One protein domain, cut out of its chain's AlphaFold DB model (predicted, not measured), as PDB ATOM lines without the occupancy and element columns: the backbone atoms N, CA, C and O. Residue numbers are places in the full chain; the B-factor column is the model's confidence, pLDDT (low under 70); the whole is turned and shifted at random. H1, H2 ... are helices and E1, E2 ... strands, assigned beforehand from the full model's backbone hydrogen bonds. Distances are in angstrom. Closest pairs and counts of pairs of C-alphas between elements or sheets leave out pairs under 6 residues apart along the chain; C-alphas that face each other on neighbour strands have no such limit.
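This is residues 8 to 140 of the 140 residues of an uncharacterized protein of Nocardia tenerifensis (UniProt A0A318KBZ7). A strongly twisted, curled sheet of seven strands runs through the model, with H4 over one face, mainly over E1. A second, two-stranded hairpin, E2 and E3, meets the end of E6 through E3, while the short helices H2 and H3 sit near the first residue of E2 and H1 only grazes the large sheet. The printed part has 133 residues with four named helices and nine named strands, in the order E1 H1 H2 H3 E2 E3 E4 E5 E6 H4 E7 E8 E9. The large sheet runs E5 E4 E6 E1 E9 E8 E7, all antiparallel, and the class is mixed. The whole is compact, with a radius of gyration of the C-alphas of 13.9 A and spans of 37 by 29 by 27 A.

In the large sheet, E5 is residues 65 to 68, E4 59 to 62, E6 79 to 86 (19.5 A), E1 8 to 12 (13.3 A), E9 134 to 139 (16.8 A), E8 121 to 127 (17.0 A) and E7 107 to 109. C-alpha 8 is at (-12.442, -43.954, 47.215) and C-alpha 139 at (-15.494, -39.386, 43.641). E2 is residues 39 to 46, 14.4 A, and E3 49 to 53, 12.4 A. H1 is residues 14 to 19, H2 25 to 28, H3 30 to 33 and H4 92 to 99, 10.8 A, beginning at C-alpha 92 (-18.133, -40.429, 51.962).

E1 and E9 are antiparallel at 156 degrees, with N 10 and O 136 at 2.8 A. On the other side of E1, E6 has N 84 and O 11 at 2.8 A. E6 bends by 55 degrees at residue 83; its pairing is staggered, with E4 over residues 79 to 83, where N 61 and O 80 are 2.8 A apart, and with E1 over 84 to 86. E4 and E5 form a hairpin, N 60 and O 67 at 2.8 A. E7, E8 and E9 form a meander, each strand the antiparallel neighbour of the one before, with N 109 and O 125 at 2.9 A and N 137 and O 124 at 2.8 A. H4 is on the sheet at a height of 9.1 A, only just over E1 alone, with 2 of its 8 C-alphas falling on E9, and runs along the strands at 13 degrees to E1 on the local plane; the closest C-alphas of H4 and E1, Ala 95 and Leu 9, are 5.9 A apart. E2 bends by 94 degrees at residue 42 and has N 39 and O 53 at 2.8 A in its hairpin with E3. The closest C-alphas of E3 and E6, Ile 53 and Leu 86, are 4.6 A apart. H1 only grazes the large sheet with residues 14 to 17. H2 and H3 are close but not clearly touching, Trp 27 and Leu 33 having C-alphas 7.1 A apart. In H1 and H4 every O i to N i+4 pair is within hydrogen-bond range; H2 and H3 are too short for such a pair, and their O i to N i+3 pairs within range are 1 of 1 and 0 of 1.

The two C-alphas farthest apart, those of Glu 74 and Glu 105, are 39.1 A apart. The printed part has no cut and ends at the chain's last residue, 140; the link from E7 to E8, 11 residues, is long. The mean pLDDT of the printed part is 91.0, and residues 73, 75 to 76 and 103 to 105 are under 70.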
ATOM      1  N   SER A   8     -13.661 -43.186  46.969       96.75
ATOM      2  CA  SER A   8     -12.442 -43.954  47.215       96.75
ATOM      3  C   SER A   8     -11.429 -43.070  47.924       96.75
ATOM      4  O   SER A   8     -11.284 -41.898  47.582       96.75
ATOM      5  N   LEU A   9     -10.726 -43.635  48.900       97.00
ATOM      6  CA  LEU A   9      -9.654 -42.962  49.619       97.00
ATOM      7  C   LEU A   9      -8.322 -43.526  49.134       97.00
ATOM      8  O   LEU A   9      -8.069 -44.717  49.291       97.00
ATOM      9  N   TYR A  10      -7.495 -42.683  48.532       97.25
ATOM     10  CA  TYR A  10      -6.176 -43.059  48.039       97.25
ATOM     11  C   TYR A  10      -5.083 -42.511  48.943       97.25
ATOM     12  O   TYR A  10      -5.211 -41.382  49.397       97.25
ATOM     13  N   ALA A  11      -4.018 -43.286  49.142       95.75
ATOM     14  CA  ALA A  11      -2.813 -42.921  49.877       95.75
ATOM     15  C   ALA A  11      -1.566 -43.047  48.996       95.75
ATOM     16  O   ALA A  11      -1.437 -44.012  48.239       95.75
ATOM     17  N   TRP A  12      -0.632 -42.109  49.098       95.12
ATOM     18  CA  TRP A  12       0.692 -42.195  48.467       95.12
ATOM     19  C   TRP A  12       1.716 -41.404  49.276       95.12
ATOM     20  O   TRP A  12       1.355 -40.703  50.208       95.12
ATOM     21  N   GLY A  13       2.993 -41.500  48.926       91.44
ATOM     22  CA  GLY A  13       4.043 -40.704  49.556       91.44
ATOM     23  C   GLY A  13       5.409 -41.358  49.425       91.44
ATOM     24  O   GLY A  13       5.542 -42.445  48.853       91.44
ATOM     25  N   ASN A  14       6.440 -40.694  49.943       91.25
ATOM     26  CA  ASN A  14       7.817 -41.164  49.778       91.25
ATOM     27  C   ASN A  14       8.157 -42.355  50.683       91.25
ATOM     28  O   ASN A  14       9.101 -43.085  50.388       91.25
ATOM     29  N   PHE A  15       7.383 -42.592  51.750       90.44
ATOM     30  CA  PHE A  15       7.671 -43.646  52.723       90.44
ATOM     31  C   PHE A  15       7.801 -45.033  52.075       90.44
ATOM     32  O   PHE A  15       8.727 -45.779  52.391       90.44
ATOM     33  N   LEU A  16       6.913 -45.372  51.135       90.81
ATOM     34  CA  LEU A  16       6.928 -46.674  50.464       90.81
ATOM     35  C   LEU A  16       8.186 -46.887  49.612       90.81
ATOM     36  O   LEU A  16       8.773 -47.963  49.676       90.81
ATOM     37  N   ASP A  17       8.600 -45.870  48.847       89.50
ATOM     38  CA  ASP A  17       9.785 -45.930  47.974       89.50
ATOM     39  C   ASP A  17      11.077 -45.933  48.809       89.50
ATOM     40  O   ASP A  17      11.986 -46.722  48.554       89.50
ATOM     41  N   GLU A  18      11.145 -45.127  49.876       92.00
ATOM     42  CA  GLU A  18      12.311 -45.059  50.771       92.00
ATOM     43  C   GLU A  18      12.562 -46.364  51.536       92.00
ATOM     44  O   GLU A  18      13.709 -46.736  51.796       92.00
ATOM     45  N   THR A  19      11.490 -47.070  51.897       91.88
ATOM     46  CA  THR A  19      11.557 -48.343  52.629       91.88
ATOM     47  C   THR A  19      11.568 -49.564  51.707       91.88
ATOM     48  O   THR A  19      11.842 -50.675  52.166       91.88
ATOM     49  N   GLY A  20      11.290 -49.380  50.412       91.81
ATOM     50  CA  GLY A  20      11.110 -50.460  49.440       91.81
ATOM     51  C   GLY A  20       9.850 -51.296  49.679       91.81
ATOM     52  O   GLY A  20       9.729 -52.401  49.140       91.81
ATOM     53  N   LEU A  21       8.911 -50.802  50.493       93.38
ATOM     54  CA  LEU A  21       7.641 -51.475  50.754       93.38
ATOM     55  C   LEU A  21       6.743 -51.485  49.512       93.38
ATOM     56  O   LEU A  21       5.921 -52.388  49.388       93.38
ATOM     57  N   ASP A  22       6.935 -50.574  48.552       92.00
ATOM     58  CA  ASP A  22       6.273 -50.600  47.238       92.00
ATOM     59  C   ASP A  22       6.717 -51.772  46.342       92.00
ATOM     60  O   ASP A  22       6.123 -51.967  45.283       92.00
ATOM     61  N   ARG A  23       7.744 -52.544  46.739       90.06
ATOM     62  CA  ARG A  23       8.319 -53.668  45.969       90.06
ATOM     63  C   ARG A  23       8.080 -55.048  46.567       90.06
ATOM     64  O   ARG A  23       8.628 -56.029  46.069       90.06
ATOM     65  N   LEU A  24       7.296 -55.151  47.633       91.19
ATOM     66  CA  LEU A  24       7.003 -56.443  48.247       91.19
ATOM     67  C   LEU A  24       6.313 -57.388  47.252       91.19
ATOM     68  O   LEU A  24       5.281 -57.042  46.683       91.19
ATOM     69  N   ASP A  25       6.812 -58.622  47.126       89.69
ATOM     70  CA  ASP A  25       6.198 -59.651  46.269       89.69
ATOM     71  C   ASP A  25       4.724 -59.915  46.628       89.69
ATOM     72  O   ASP A  25       3.928 -60.299  45.776       89.69
ATOM     73  N   ALA A  26       4.339 -59.667  47.886       91.94
ATOM     74  CA  ALA A  26       2.964 -59.799  48.365       91.94
ATOM     75  C   ALA A  26       1.965 -58.875  47.640       91.94
ATOM     76  O   ALA A  26       0.780 -59.199  47.592       91.94
ATOM     77  N   TRP A  27       2.415 -57.759  47.049       92.94
ATOM     78  CA  TRP A  27       1.560 -56.915  46.205       92.94
ATOM     79  C   TRP A  27       1.079 -57.635  44.952       92.94
ATOM     80  O   TRP A  27       0.014 -57.321  44.434       92.94
ATOM     81  N   LEU A  28       1.872 -58.590  44.469       91.44
ATOM     82  CA  LEU A  28       1.657 -59.306  43.216       91.44
ATOM     83  C   LEU A  28       0.892 -60.615  43.408       91.44
ATOM     84  O   LEU A  28       0.720 -61.384  42.461       91.44
ATOM     85  N   ASP A  29       0.459 -60.891  44.636       93.06
ATOM     86  CA  ASP A  29      -0.380 -62.036  44.938       93.06
ATOM     87  C   ASP A  29      -1.700 -61.929  44.136       93.06
ATOM     88  O   ASP A  29      -2.391 -60.907  44.217       93.06
ATOM     89  N   PRO A  30      -2.079 -62.955  43.351       93.31
ATOM     90  CA  PRO A  30      -3.270 -62.894  42.504       93.31
ATOM     91  C   PRO A  30      -4.577 -62.634  43.265       93.31
ATOM     92  O   PRO A  30      -5.485 -61.989  42.732       93.31
ATOM     93  N   ASP A  31      -4.690 -63.101  44.511       95.62
ATOM     94  CA  ASP A  31      -5.888 -62.876  45.326       95.62
ATOM     95  C   ASP A  31      -5.946 -61.428  45.833       95.62
ATOM     96  O   ASP A  31      -7.029 -60.878  46.028       95.62
ATOM     97  N   VAL A  32      -4.785 -60.791  46.001       95.88
ATOM     98  CA  VAL A  32      -4.663 -59.370  46.344       95.88
ATOM     99  C   VAL A  32      -4.996 -58.496  45.132       95.88
ATOM    100  O   VAL A  32      -5.875 -57.638  45.210       95.88
ATOM    101  N   LEU A  33      -4.374 -58.759  43.978       94.94
ATOM    102  CA  LEU A  33      -4.602 -57.991  42.746       94.94
ATOM    103  C   LEU A  33      -6.036 -58.112  42.218       94.94
ATOM    104  O   LEU A  33      -6.585 -57.150  41.692       94.94
ATOM    105  N   SER A  34      -6.678 -59.271  42.381       94.75
ATOM    106  CA  SER A  34      -8.082 -59.459  41.985       94.75
ATOM    107  C   SER A  34      -9.091 -58.846  42.962       94.75
ATOM    108  O   SER A  34     -10.270 -58.727  42.620       94.75
ATOM    109  N   GLY A  35      -8.649 -58.467  44.165       94.81
ATOM    110  CA  GLY A  35      -9.508 -57.949  45.231       94.81
ATOM    111  C   GLY A  35     -10.250 -59.042  46.002       94.81
ATOM    112  O   GLY A  35     -11.139 -58.744  46.797       94.81
ATOM    113  N   ALA A  36      -9.895 -60.315  45.799       96.25
ATOM    114  CA  ALA A  36     -10.402 -61.423  46.608       96.25
ATOM    115  C   ALA A  36      -9.930 -61.334  48.072       96.25
ATOM    116  O   ALA A  36     -10.580 -61.872  48.972       96.25
ATOM    117  N   ARG A  37      -8.814 -60.638  48.317       96.62
ATOM    118  CA  ARG A  37      -8.246 -60.365  49.635       96.62
ATOM    119  C   ARG A  37      -7.658 -58.954  49.674       96.62
ATOM    120  O   ARG A  37      -7.090 -58.491  48.692       96.62
ATOM    121  N   LEU A  38      -7.760 -58.291  50.823       97.62
ATOM    122  CA  LEU A  38      -7.063 -57.027  51.058       97.62
ATOM    123  C   LEU A  38      -5.563 -57.273  51.240       97.62
ATOM    124  O   LEU A  38      -5.154 -58.279  51.820       97.62
ATOM    125  N   PHE A  39      -4.743 -56.337  50.784       96.94
ATOM    126  CA  PHE A  39      -3.344 -56.314  51.173       96.94
ATOM    127  C   PHE A  39      -3.234 -55.790  52.607       96.94
ATOM    128  O   PHE A  39      -3.705 -54.696  52.922       96.94
ATOM    129  N   GLU A  40      -2.608 -56.588  53.467       95.44
ATOM    130  CA  GLU A  40      -2.365 -56.276  54.872       95.44
ATOM    131  C   GLU A  40      -0.916 -56.665  55.190       95.44
ATOM    132  O   GLU A  40      -0.547 -57.841  55.148       95.44
ATOM    133  N   ASN A  41      -0.078 -55.674  55.494       94.50
ATOM    134  CA  ASN A  41       1.300 -55.880  55.931       94.50
ATOM    135  C   ASN A  41       1.569 -54.992  57.158       94.50
ATOM    136  O   ASN A  41       1.214 -53.817  57.104       94.50
ATOM    137  N   PRO A  42       2.128 -55.525  58.260       92.69
ATOM    138  CA  PRO A  42       2.330 -54.763  59.494       92.69
ATOM    139  C   PRO A  42       3.337 -53.616  59.363       92.69
ATOM    140  O   PRO A  42       3.332 -52.734  60.212       92.69
ATOM    141  N   ASP A  43       4.180 -53.621  58.330       93.06
ATOM    142  CA  ASP A  43       5.158 -52.562  58.065       93.06
ATOM    143  C   ASP A  43       4.583 -51.457  57.157       93.06
ATOM    144  O   ASP A  43       5.161 -50.377  57.051       93.06
ATOM    145  N   VAL A  44       3.439 -51.701  56.502       92.94
ATOM    146  CA  VAL A  44       2.731 -50.689  55.703       92.94
ATOM    147  C   VAL A  44       1.748 -49.964  56.615       92.94
ATOM    148  O   VAL A  44       0.573 -50.326  56.728       92.94
ATOM    149  N   THR A  45       2.270 -48.951  57.297       91.25
ATOM    150  CA  THR A  45       1.539 -48.166  58.290       91.25
ATOM    151  C   THR A  45       1.500 -46.694  57.928       91.25
ATOM    152  O   THR A  45       2.349 -46.173  57.200       91.25
ATOM    153  N   LEU A  46       0.510 -46.020  58.492       87.69
ATOM    154  CA  LEU A  46       0.434 -44.577  58.562       87.69
ATOM    155  C   LEU A  46       0.424 -44.215  60.048       87.69
ATOM    156  O   LEU A  46      -0.472 -44.619  60.787       87.69
ATOM    157  N   TYR A  47       1.485 -43.540  60.495       83.94
ATOM    158  CA  TYR A  47       1.857 -43.469  61.912       83.94
ATOM    159  C   TYR A  47       1.924 -44.878  62.535       83.94
ATOM    160  O   TYR A  47       2.687 -45.729  62.066       83.94
ATOM    161  N   GLU A  48       1.142 -45.127  63.585       84.12
ATOM    162  CA  GLU A  48       1.074 -46.406  64.298       84.12
ATOM    163  C   GLU A  48      -0.027 -47.336  63.752       84.12
ATOM    164  O   GLU A  48      -0.104 -48.497  64.157       84.12
ATOM    165  N   GLU A  49      -0.850 -46.857  62.814       88.94
ATOM    166  CA  GLU A  49      -2.006 -47.587  62.299       88.94
ATOM    167  C   GLU A  49      -1.669 -48.360  61.023       88.94
ATOM    168  O   GLU A  49      -1.111 -47.835  60.055       88.94
ATOM    169  N   GLN A  50      -2.037 -49.640  61.003       92.06
ATOM    170  CA  GLN A  50      -1.833 -50.497  59.842       92.06
ATOM    171  C   GLN A  50      -2.824 -50.145  58.728       92.06
ATOM    172  O   GLN A  50      -4.040 -50.151  58.930       92.06
ATOM    173  N   LEU A  51      -2.316 -49.942  57.512       93.19
ATOM    174  CA  LEU A  51      -3.167 -49.699  56.356       93.19
ATOM    175  C   LEU A  51      -3.753 -51.008  55.817       93.19
ATOM    176  O   LEU A  51      -3.049 -51.995  55.585       93.19
ATOM    177  N   ARG A  52      -5.063 -50.988  55.562       95.94
ATOM    178  CA  ARG A  52      -5.797 -52.065  54.886       95.94
ATOM    179  C   ARG A  52      -6.103 -51.616  53.472       95.94
ATOM    180  O   ARG A  52      -6.779 -50.606  53.286       95.94
ATOM    181  N   ILE A  53      -5.585 -52.336  52.484       97.56
ATOM    182  CA  ILE A  53      -5.473 -51.805  51.123       97.56
ATOM    183  C   ILE A  53      -6.227 -52.699  50.144       97.56
ATOM    184  O   ILE A  53      -5.986 -53.903  50.060       97.56
ATOM    185  N   ASP A  54      -7.131 -52.100  49.374       97.38
ATOM    186  CA  ASP A  54      -7.700 -52.724  48.187       97.38
ATOM    187  C   ASP A  54      -6.719 -52.554  47.021       97.38
ATOM    188  O   ASP A  54      -6.766 -51.595  46.243       97.38
ATOM    189  N   ALA A  55      -5.795 -53.504  46.902       96.06
ATOM    190  CA  ALA A  55      -4.810 -53.518  45.829       96.06
ATOM    191  C   ALA A  55      -5.462 -53.576  44.439       96.06
ATOM    192  O   ALA A  55      -4.945 -52.986  43.495       96.06
ATOM    193  N   SER A  56      -6.635 -54.200  44.308       96.31
ATOM    194  CA  SER A  56      -7.337 -54.309  43.024       96.31
ATOM    195  C   SER A  56      -7.784 -52.961  42.459       96.31
ATOM    196  O   SER A  56      -7.881 -52.793  41.239       96.31
ATOM    197  N   SER A  57      -8.043 -52.003  43.350       96.62
ATOM    198  CA  SER A  57      -8.460 -50.631  43.042       96.62
ATOM    199  C   SER A  57      -7.329 -49.613  43.233       96.62
ATOM    200  O   SER A  57      -7.512 -48.424  42.970       96.62
ATOM    201  N   SER A  58      -6.157 -50.075  43.675       97.12
ATOM    202  CA  SER A  58      -4.929 -49.285  43.758       97.12
ATOM    203  C   SER A  58      -4.300 -49.117  42.376       97.12
ATOM    204  O   SER A  58      -4.419 -49.996  41.519       97.12
ATOM    205  N   TYR A  59      -3.603 -48.003  42.167       96.25
ATOM    206  CA  TYR A  59      -2.827 -47.751  40.960       96.25
ATOM    207  C   TYR A  59      -1.372 -48.164  41.136       96.25
ATOM    208  O   TYR A  59      -0.692 -47.780  42.092       96.25
ATOM    209  N   TYR A  60      -0.881 -48.872  40.131       94.62
ATOM    210  CA  TYR A  60       0.503 -49.266  39.965       94.62
ATOM    211  C   TYR A  60       1.096 -48.515  38.782       94.62
ATOM    212  O   TYR A  60       0.442 -48.351  37.755       94.62
ATOM    213  N   PHE A  61       2.338 -48.068  38.918       92.69
ATOM    214  CA  PHE A  61       3.086 -47.470  37.824       92.69
ATOM    215  C   PHE A  61       3.937 -48.537  37.142       92.69
ATOM    216  O   PHE A  61       4.786 -49.161  37.780       92.69
ATOM    217  N   VAL A  62       3.710 -48.754  35.850       91.00
ATOM    218  CA  VAL A  62       4.320 -49.828  35.064       91.00
ATOM    219  C   VAL A  62       4.749 -49.268  33.720       91.00
ATOM    220  O   VAL A  62       3.929 -48.767  32.956       91.00
ATOM    221  N   GLY A  63       6.048 -49.325  33.420       88.25
ATOM    222  CA  GLY A  63       6.555 -48.969  32.089       88.25
ATOM    223  C   GLY A  63       6.227 -47.545  31.609       88.25
ATOM    224  O   GLY A  63       6.246 -47.302  30.406       88.25
ATOM    225  N   GLY A  64       5.940 -46.607  32.518       88.94
ATOM    226  CA  GLY A  64       5.568 -45.229  32.173       88.94
ATOM    227  C   GLY A  64       4.080 -44.897  32.325       88.94
ATOM    228  O   GLY A  64       3.714 -43.737  32.148       88.94
ATOM    229  N   GLU A  65       3.237 -45.875  32.654       91.88
ATOM    230  CA  GLU A  65       1.781 -45.719  32.710       91.88
ATOM    231  C   GLU A  65       1.216 -46.168  34.062       91.88
ATOM    232  O   GLU A  65       1.814 -46.986  34.759       91.88
ATOM    233  N   TYR A  66       0.050 -45.629  34.432       94.06
ATOM    234  CA  TYR A  66      -0.700 -46.089  35.599       94.06
ATOM    235  C   TYR A  66      -1.723 -47.146  35.189       94.06
ATOM    236  O   TYR A  66      -2.515 -46.922  34.274       94.06
ATOM    237  N   VAL A  67      -1.740 -48.266  35.905       94.06
ATOM    238  CA  VAL A  67      -2.701 -49.363  35.735       94.06
ATOM    239  C   VAL A  67      -3.325 -49.715  37.081       94.06
ATOM    240  O   VAL A  67      -2.685 -49.554  38.118       94.06
ATOM    241  N   LEU A  68      -4.567 -50.194  37.090       95.19
ATOM    242  CA  LEU A  68      -5.171 -50.725  38.313       95.19
ATOM    243  C   LEU A  68      -4.568 -52.089  38.653       95.19
ATOM    244  O   LEU A  68      -4.212 -52.847  37.752       95.19
ATOM    245  N   GLY A  69      -4.521 -52.445  39.938       95.00
ATOM    246  CA  GLY A  69      -4.031 -53.762  40.361       95.00
ATOM    247  C   GLY A  69      -4.783 -54.921  39.704       95.00
ATOM    248  O   GLY A  69      -4.159 -55.882  39.266       95.00
ATOM    249  N   ARG A  70      -6.104 -54.795  39.514       94.88
ATOM    250  CA  ARG A  70      -6.916 -55.808  38.808       94.88
ATOM    251  C   ARG A  70      -6.531 -56.018  37.341       94.88
ATOM    252  O   ARG A  70      -6.798 -57.084  36.792       94.88
ATOM    253  N   ASP A  71      -5.925 -55.006  36.727       93.38
ATOM    254  CA  ASP A  71      -5.510 -54.997  35.323       93.38
ATOM    255  C   ASP A  71      -4.000 -55.236  35.168       93.38
ATOM    256  O   ASP A  71      -3.486 -55.289  34.048       93.38
ATOM    257  N   LEU A  72      -3.277 -55.401  36.282       88.62
ATOM    258  CA  LEU A  72      -1.850 -55.687  36.298       88.62
ATOM    259  C   LEU A  72      -1.607 -57.123  35.810       88.62
ATOM    260  O   LEU A  72      -1.559 -58.080  36.581       88.62
ATOM    261  N   ALA A  73      -1.474 -57.282  34.494       68.50
ATOM    262  CA  ALA A  73      -1.138 -58.550  33.863       68.50
ATOM    263  C   ALA A  73       0.360 -58.845  34.035       68.50
ATOM    264  O   ALA A  73       1.168 -58.077  33.532       68.50
ATOM    265  N   GLU A  74       0.686 -59.952  34.717       70.25
ATOM    266  CA  GLU A  74       2.033 -60.487  35.009       70.25
ATOM    267  C   GLU A  74       3.102 -59.435  35.406       70.25
ATOM    268  O   GLU A  74       3.553 -58.648  34.575       70.25
ATOM    269  N   PRO A  75       3.607 -59.438  36.653       65.19
ATOM    270  CA  PRO A  75       4.554 -58.425  37.123       65.19
ATOM    271  C   PRO A  75       5.824 -58.348  36.261       65.19
ATOM    272  O   PRO A  75       6.694 -59.218  36.310       65.19
ATOM    273  N   CYS A  76       5.951 -57.279  35.470       68.31
ATOM    274  CA  CYS A  76       7.172 -56.963  34.727       68.31
ATOM    275  C   CYS A  76       8.200 -56.311  35.662       68.31
ATOM    276  O   CYS A  76       7.800 -55.644  36.600       68.31
ATOM    277  N   ALA A  77       9.508 -56.420  35.417       72.12
ATOM    278  CA  ALA A  77      10.537 -55.980  36.379       72.12
ATOM    279  C   ALA A  77      10.442 -54.505  36.860       72.12
ATOM    280  O   ALA A  77      10.945 -54.183  37.934       72.12
ATOM    281  N   ASP A  78       9.769 -53.627  36.107       84.38
ATOM    282  CA  ASP A  78       9.701 -52.180  36.346       84.38
ATOM    283  C   ASP A  78       8.332 -51.691  36.881       84.38
ATOM    284  O   ASP A  78       7.849 -50.630  36.481       84.38
ATOM    285  N   TRP A  79       7.689 -52.445  37.781       90.50
ATOM    286  CA  TRP A  79       6.416 -52.060  38.425       90.50
ATOM    287  C   TRP A  79       6.615 -51.370  39.788       90.50
ATOM    288  O   TRP A  79       7.537 -51.719  40.519       90.50
ATOM    289  N   ARG A  80       5.734 -50.438  40.175       91.69
ATOM    290  CA  ARG A  80       5.680 -49.838  41.529       91.69
ATOM    291  C   ARG A  80       4.256 -49.641  42.016       91.69
ATOM    292  O   ARG A  80       3.405 -49.266  41.215       91.69
ATOM    293  N   ALA A  81       4.005 -49.826  43.309       93.62
ATOM    294  CA  ALA A  81       2.770 -49.349  43.926       93.62
ATOM    295  C   ALA A  81       2.820 -47.813  44.025       93.62
ATOM    296  O   ALA A  81       3.769 -47.271  44.584       93.62
ATOM    297  N   ALA A  82       1.850 -47.114  43.430       93.88
ATOM    298  CA  ALA A  82       1.909 -45.658  43.286       93.88
ATOM    299  C   ALA A  82       0.819 -44.928  44.077       93.88
ATOM    300  O   ALA A  82       1.136 -44.022  44.840       93.88
ATOM    301  N   TYR A  83      -0.442 -45.337  43.920       96.75
ATOM    302  CA  TYR A  83      -1.562 -44.798  44.693       96.75
ATOM    303  C   TYR A  83      -2.365 -45.950  45.285       96.75
ATOM    304  O   TYR A  83      -2.999 -46.717  44.561       96.75
ATOM    305  N   LEU A  84      -2.336 -46.078  46.602       97.44
ATOM    306  CA  LEU A  84      -2.938 -47.176  47.343       97.44
ATOM    307  C   LEU A  84      -4.389 -46.846  47.678       97.44
ATOM    308  O   LEU A  84      -4.646 -45.889  48.396       97.44
ATOM    309  N   CYS A  85      -5.344 -47.631  47.194       97.44
ATOM    310  CA  CYS A  85      -6.738 -47.494  47.597       97.44
ATOM    311  C   CYS A  85      -6.922 -48.106  48.989       97.44
ATOM    312  O   CYS A  85      -6.806 -49.320  49.161       97.44
ATOM    313  N   LEU A  86      -7.233 -47.282  49.985       96.94
ATOM    314  CA  LEU A  86      -7.577 -47.750  51.321       96.94
ATOM    315  C   LEU A  86      -8.956 -48.419  51.301       96.94
ATOM    316  O   LEU A  86      -9.879 -47.986  50.604       96.94
ATOM    317  N   ALA A  87      -9.093 -49.498  52.067       95.88
ATOM    318  CA  ALA A  87     -10.334 -50.245  52.174       95.88
ATOM    319  C   ALA A  87     -11.393 -49.410  52.912       95.88
ATOM    320  O   ALA A  87     -11.276 -49.149  54.107       95.88
ATOM    321  N   THR A  88     -12.443 -49.021  52.191       94.69
ATOM    322  CA  THR A  88     -13.609 -48.291  52.710       94.69
ATOM    323  C   THR A  88     -14.890 -48.978  52.232       94.69
ATOM    324  O   THR A  88     -14.843 -49.898  51.413       94.69
ATOM    325  N   ASP A  89     -16.050 -48.551  52.727       93.56
ATOM    326  CA  ASP A  89     -17.350 -49.063  52.270       93.56
ATOM    327  C   ASP A  89     -17.862 -48.383  50.980       93.56
ATOM    328  O   ASP A  89     -18.969 -48.670  50.519       93.56
ATOM    329  N   GLY A  90     -17.056 -47.493  50.389       93.12
ATOM    330  CA  GLY A  90     -17.400 -46.735  49.189       93.12
ATOM    331  C   GLY A  90     -18.259 -45.493  49.449       93.12
ATOM    332  O   GLY A  90     -18.675 -44.832  48.494       93.12
ATOM    333  N   THR A  91     -18.558 -45.170  50.708       94.69
ATOM    334  CA  THR A  91     -19.301 -43.964  51.089       94.69
ATOM    335  C   THR A  91     -18.361 -42.833  51.505       94.69
ATOM    336  O   THR A  91     -17.211 -43.056  51.880       94.69
ATOM    337  N   LEU A  92     -18.862 -41.593  51.451       93.50
ATOM    338  CA  LEU A  92     -18.133 -40.429  51.962       93.50
ATOM    339  C   LEU A  92     -17.813 -40.592  53.453       93.50
ATOM    340  O   LEU A  92     -16.674 -40.381  53.858       93.50
ATOM    341  N   ASP A  93     -18.808 -40.988  54.249       93.75
ATOM    342  CA  ASP A  93     -18.660 -41.136  55.697       93.75
ATOM    343  C   ASP A  93     -17.639 -42.228  56.035       93.75
ATOM    344  O   ASP A  93     -16.734 -41.981  56.825       93.75
ATOM    345  N   GLY A  94     -17.696 -43.384  55.364       92.75
ATOM    346  CA  GLY A  94     -16.729 -44.462  55.570       92.75
ATOM    347  C   GLY A  94     -15.295 -44.065  55.208       92.75
ATOM    348  O   GLY A  94     -14.353 -44.460  55.893       92.75
ATOM    349  N   ALA A  95     -15.101 -43.239  54.177       92.88
ATOM    350  CA  ALA A  95     -13.781 -42.694  53.874       92.88
ATOM    351  C   ALA A  95     -13.301 -41.709  54.955       92.88
ATOM    352  O   ALA A  95     -12.157 -41.794  55.396       92.88
ATOM    353  N   LEU A  96     -14.171 -40.808  55.423       92.06
ATOM    354  CA  LEU A  96     -13.838 -39.852  56.486       92.06
ATOM    355  C   LEU A  96     -13.555 -40.537  57.831       92.06
ATOM    356  O   LEU A  96     -12.680 -40.082  58.564       92.06
ATOM    357  N   GLU A  97     -14.243 -41.636  58.142       92.00
ATOM    358  CA  GLU A  97     -13.976 -42.461  59.327       92.00
ATOM    359  C   GLU A  97     -12.582 -43.098  59.296       92.00
ATOM    360  O   GLU A  97     -11.958 -43.238  60.348       92.00
ATOM    361  N   VAL A  98     -12.069 -43.472  58.117       91.12
ATOM    362  CA  VAL A  98     -10.688 -43.960  57.970       91.12
ATOM    363  C   VAL A  98      -9.691 -42.827  58.175       91.12
ATOM    364  O   VAL A  98      -8.766 -42.980  58.963       91.12
ATOM    365  N   VAL A  99      -9.902 -41.666  57.544       90.25
ATOM    366  CA  VAL A  99      -9.012 -40.503  57.726       90.25
ATOM    367  C   VAL A  99      -8.941 -40.069  59.192       90.25
ATOM    368  O   VAL A  99      -7.868 -39.743  59.691       90.25
ATOM    369  N   ALA A 100     -10.069 -40.100  59.904       89.12
ATOM    370  CA  ALA A 100     -10.141 -39.713  61.309       89.12
ATOM    371  C   ALA A 100      -9.307 -40.606  62.252       89.12
ATOM    372  O   ALA A 100      -9.074 -40.203  63.388       89.12
ATOM    373  N   GLN A 101      -8.867 -41.791  61.812       86.19
ATOM    374  CA  GLN A 101      -8.009 -42.682  62.608       86.19
ATOM    375  C   GLN A 101      -6.548 -42.218  62.650       86.19
ATOM    376  O   GLN A 101      -5.809 -42.630  63.536       86.19
ATOM    377  N   PHE A 102      -6.126 -41.356  61.726       82.75
ATOM    378  CA  PHE A 102      -4.727 -40.967  61.552       82.75
ATOM    379  C   PHE A 102      -4.368 -39.652  62.267       82.75
ATOM    380  O   PHE A 102      -3.627 -38.863  61.695       82.75
ATOM    381  N   GLU A 103      -4.919 -39.383  63.463       60.53
ATOM    382  CA  GLU A 103      -4.721 -38.133  64.233       60.53
ATOM    383  C   GLU A 103      -3.289 -37.551  64.113       60.53
ATOM    384  O   GLU A 103      -2.376 -38.052  64.756       60.53
ATOM    385  N   ASP A 104      -3.078 -36.531  63.266       63.25
ATOM    386  CA  ASP A 104      -2.554 -35.186  63.589       63.25
ATOM    387  C   ASP A 104      -2.052 -34.410  62.342       63.25
ATOM    388  O   ASP A 104      -1.477 -34.956  61.410       63.25
ATOM    389  N   GLU A 105      -2.271 -33.089  62.362       68.25
ATOM    390  CA  GLU A 105      -1.578 -32.036  61.578       68.25
ATOM    391  C   GLU A 105      -1.486 -32.131  60.039       68.25
ATOM    392  O   GLU A 105      -0.588 -31.543  59.435       68.25
ATOM    393  N   TRP A 106      -2.433 -32.774  59.367       84.06
ATOM    394  CA  TRP A 106      -2.465 -32.732  57.902       84.06
ATOM    395  C   TRP A 106      -3.033 -31.424  57.356       84.06
ATOM    396  O   TRP A 106      -4.042 -30.916  57.861       84.06
ATOM    397  N   ASP A 107      -2.423 -30.902  56.290       88.44
ATOM    398  CA  ASP A 107      -2.986 -29.763  55.567       88.44
ATOM    399  C   ASP A 107      -4.133 -30.254  54.681       88.44
ATOM    400  O   ASP A 107      -3.939 -31.052  53.763       88.44
ATOM    401  N   ARG A 108      -5.355 -29.826  55.002       92.31
ATOM    402  CA  ARG A 108      -6.579 -30.273  54.335       92.31
ATOM    403  C   ARG A 108      -7.039 -29.228  53.326       92.31
ATOM    404  O   ARG A 108      -7.409 -28.119  53.712       92.31
ATOM    405  N   ASP A 109      -7.169 -29.635  52.068       92.75
ATOM    406  CA  ASP A 109      -7.791 -28.841  51.005       92.75
ATOM    407  C   ASP A 109      -9.082 -29.513  50.514       92.75
ATOM    408  O   ASP A 109      -9.057 -30.563  49.874       92.75
ATOM    409  N   ASP A 110     -10.229 -28.891  50.806       92.12
ATOM    410  CA  ASP A 110     -11.562 -29.312  50.339       92.12
ATOM    411  C   ASP A 110     -11.909 -28.789  48.932       92.12
ATOM    412  O   ASP A 110     -12.997 -29.039  48.412       92.12
ATOM    413  N   THR A 111     -11.023 -28.003  48.318       90.75
ATOM    414  CA  THR A 111     -11.193 -27.445  46.970       90.75
ATOM    415  C   THR A 111      -9.925 -27.595  46.122       90.75
ATOM    416  O   THR A 111      -9.447 -26.611  45.541       90.75
ATOM    417  N   PRO A 112      -9.383 -28.820  46.002       90.62
ATOM    418  CA  PRO A 112      -8.114 -29.046  45.337       90.62
ATOM    419  C   PRO A 112      -8.191 -28.621  43.873       90.62
ATOM    420  O   PRO A 112      -9.035 -29.056  43.090       90.62
ATOM    421  N   THR A 113      -7.271 -27.744  43.478       87.31
ATOM    422  CA  THR A 113      -7.198 -27.238  42.095       87.31
ATOM    423  C   THR A 113      -6.458 -28.184  41.150       87.31
ATOM    424  O   THR A 113      -6.424 -27.962  39.937       87.31
ATOM    425  N   ARG A 114      -5.844 -29.237  41.697       87.25
ATOM    426  CA  ARG A 114      -5.089 -30.254  40.970       87.25
ATOM    427  C   ARG A 114      -5.626 -31.631  41.322       87.25
ATOM    428  O   ARG A 114      -5.966 -31.889  42.468       87.25
ATOM    429  N   ASN A 115      -5.645 -32.506  40.326       89.12
ATOM    430  CA  ASN A 115      -5.965 -33.910  40.513       89.12
ATOM    431  C   ASN A 115      -4.661 -34.720  40.439       89.12
ATOM    432  O   ASN A 115      -4.115 -34.850  39.340       89.12
ATOM    433  N   PRO A 116      -4.120 -35.198  41.575       87.06
ATOM    434  CA  PRO A 116      -2.943 -36.062  41.567       87.06
ATOM    435  C   PRO A 116      -3.230 -37.476  41.043       87.06
ATOM    436  O   PRO A 116      -2.284 -38.183  40.708       87.06
ATOM    437  N   LEU A 117      -4.495 -37.902  40.955       93.06
ATOM    438  CA  LEU A 117      -4.865 -39.266  40.592       93.06
ATOM    439  C   LEU A 117      -5.098 -39.423  39.076       93.06
ATOM    440  O   LEU A 117      -5.546 -38.484  38.411       93.06
ATOM    441  N   PRO A 118      -4.857 -40.623  38.504       91.81
ATOM    442  CA  PRO A 118      -5.062 -40.873  37.073       91.81
ATOM    443  C   PRO A 118      -6.525 -40.793  36.607       91.81
ATOM    444  O   PRO A 118      -6.776 -40.533  35.429       91.81
ATOM    445  N   ALA A 119      -7.489 -41.041  37.499       90.94
ATOM    446  CA  ALA A 119      -8.918 -41.006  37.195       90.94
ATOM    447  C   ALA A 119      -9.762 -40.617  38.421       90.94
ATOM    448  O   ALA A 119      -9.279 -40.623  39.552       90.94
ATOM    449  N   GLY A 120     -11.036 -40.303  38.164       91.75
ATOM    450  CA  GLY A 120     -11.990 -39.808  39.158       91.75
ATOM    451  C   GLY A 120     -11.849 -38.308  39.429       91.75
ATOM    452  O   GLY A 120     -10.959 -37.638  38.903       91.75
ATOM    453  N   GLU A 121     -12.762 -37.761  40.224       94.44
ATOM    454  CA  GLU A 121     -12.738 -36.366  40.664       94.44
ATOM    455  C   GLU A 121     -12.246 -36.288  42.107       94.44
ATOM    456  O   GLU A 121     -12.911 -36.773  43.020       94.44
ATOM    457  N   VAL A 122     -11.090 -35.662  42.327       94.94
ATOM    458  CA  VAL A 122     -10.582 -35.420  43.681       94.94
ATOM    459  C   VAL A 122     -11.413 -34.320  44.334       94.94
ATOM    460  O   VAL A 122     -11.508 -33.213  43.807       94.94
ATOM    461  N   VAL A 123     -12.021 -34.644  45.474       94.69
ATOM    462  CA  VAL A 123     -12.904 -33.736  46.221       94.69
ATOM    463  C   VAL A 123     -12.238 -33.162  47.466       94.69
ATOM    464  O   VAL A 123     -12.544 -32.039  47.844       94.69
ATOM    465  N   THR A 124     -11.309 -33.903  48.073       94.88
ATOM    466  CA  THR A 124     -10.530 -33.455  49.231       94.88
ATOM    467  C   THR A 124      -9.141 -34.074  49.159       94.88
ATOM    468  O   THR A 124      -9.014 -35.240  48.781       94.88
ATOM    469  N   VAL A 125      -8.114 -33.315  49.529       95.00
ATOM    470  CA  VAL A 125      -6.743 -33.805  49.719       95.00
ATOM    471  C   VAL A 125      -6.315 -33.514  51.151       95.00
ATOM    472  O   VAL A 125      -6.716 -32.500  51.726       95.00
ATOM    473  N   TRP A 126      -5.511 -34.409  51.707       94.19
ATOM    474  CA  TRP A 126      -4.771 -34.178  52.934       94.19
ATOM    475  C   TRP A 126      -3.288 -34.407  52.666       94.19
ATOM    476  O   TRP A 126      -2.919 -35.486  52.211       94.19
ATOM    477  N   GLU A 127      -2.464 -33.400  52.923       91.56
ATOM    478  CA  GLU A 127      -1.023 -33.451  52.678       91.56
ATOM    479  C   GLU A 127      -0.275 -33.522  54.012       91.56
ATOM    480  O   GLU A 127      -0.502 -32.703  54.912       91.56
ATOM    481  N   ASP A 128       0.629 -34.495  54.142       89.00
ATOM    482  CA  ASP A 128       1.565 -34.550  55.265       89.00
ATOM    483  C   ASP A 128       2.671 -33.507  55.040       89.00
ATOM    484  O   ASP A 128       3.374 -33.562  54.024       89.00
ATOM    485  N   PRO A 129       2.917 -32.588  55.994       85.00
ATOM    486  CA  PRO A 129       4.004 -31.612  55.903       85.00
ATOM    487  C   PRO A 129       5.394 -32.221  55.664       85.00
ATOM    488  O   PRO A 129       6.302 -31.531  55.185       85.00
ATOM    489  N   HIS A 130       5.586 -33.492  56.018       85.69
ATOM    490  CA  HIS A 130       6.832 -34.226  55.821       85.69
ATOM    491  C   HIS A 130       6.886 -35.014  54.501       85.69
ATOM    492  O   HIS A 130       7.955 -35.519  54.149       85.69
ATOM    493  N   GLY A 131       5.781 -35.085  53.749       84.81
ATOM    494  CA  GLY A 131       5.673 -35.802  52.475       84.81
ATOM    495  C   GLY A 131       5.821 -37.322  52.600       84.81
ATOM    496  O   GLY A 131       6.178 -37.991  51.623       84.81
ATOM    497  N   GLN A 132       5.616 -37.874  53.801       89.75
ATOM    498  CA  GLN A 132       5.642 -39.318  54.022       89.75
ATOM    499  C   GLN A 132       4.352 -39.958  53.522       89.75
ATOM    500  O   GLN A 132       4.430 -41.014  52.891       89.75
ATOM    501  N   TRP A 133       3.214 -39.293  53.755       92.12
ATOM    502  CA  TRP A 133       1.886 -39.752  53.357       92.12
ATOM    503  C   TRP A 133       0.940 -38.609  52.985       92.12
ATOM    504  O   TRP A 133       0.572 -37.806  53.826       92.12
ATOM    505  N   ASP A 134       0.436 -38.620  51.763       93.75
ATOM    506  CA  ASP A 134      -0.693 -37.800  51.339       93.75
ATOM    507  C   ASP A 134      -1.911 -38.697  51.100       93.75
ATOM    508  O   ASP A 134      -1.772 -39.846  50.657       93.75
ATOM    509  N   LEU A 135      -3.113 -38.160  51.330       94.94
ATOM    510  CA  LEU A 135      -4.370 -38.796  50.950       94.94
ATOM    511  C   LEU A 135      -5.184 -37.947  49.981       94.94
ATOM    512  O   LEU A 135      -5.223 -36.723  50.067       94.94
ATOM    513  N   ALA A 136      -5.956 -38.613  49.130       96.19
ATOM    514  CA  ALA A 136      -7.006 -37.989  48.337       96.19
ATOM    515  C   ALA A 136      -8.305 -38.769  48.463       96.19
ATOM    516  O   ALA A 136      -8.352 -39.981  48.253       96.19
ATOM    517  N   LEU A 137      -9.382 -38.038  48.722       96.19
ATOM    518  CA  LEU A 137     -10.732 -38.530  48.548       96.19
ATOM    519  C   LEU A 137     -11.163 -38.275  47.106       96.19
ATOM    520  O   LEU A 137     -11.174 -37.136  46.634       96.19
ATOM    521  N   VAL A 138     -11.548 -39.343  46.421       96.19
ATOM    522  CA  VAL A 138     -11.943 -39.340  45.016       96.19
ATOM    523  C   VAL A 138     -13.396 -39.758  44.896       96.19
ATOM    524  O   VAL A 138     -13.815 -40.753  45.482       96.19
ATOM    525  N   ARG A 139     -14.162 -39.014  44.105       95.00
ATOM    526  CA  ARG A 139     -15.494 -39.386  43.641       95.00
ATOM    527  C   ARG A 139     -15.381 -40.077  42.278       95.00
ATOM    528  O   ARG A 139     -14.840 -39.483  41.342       95.00
ATOM    529  N   ASN A 140     -15.882 -41.310  42.188       89.44
ATOM    530  CA  ASN A 140     -15.916 -42.121  40.964       89.44
ATOM    531  C   ASN A 140     -17.256 -42.024  40.232       89.44
ATOM    532  O   ASN A 140     -18.293 -41.846  40.916       89.44
TER     533      ASN A 140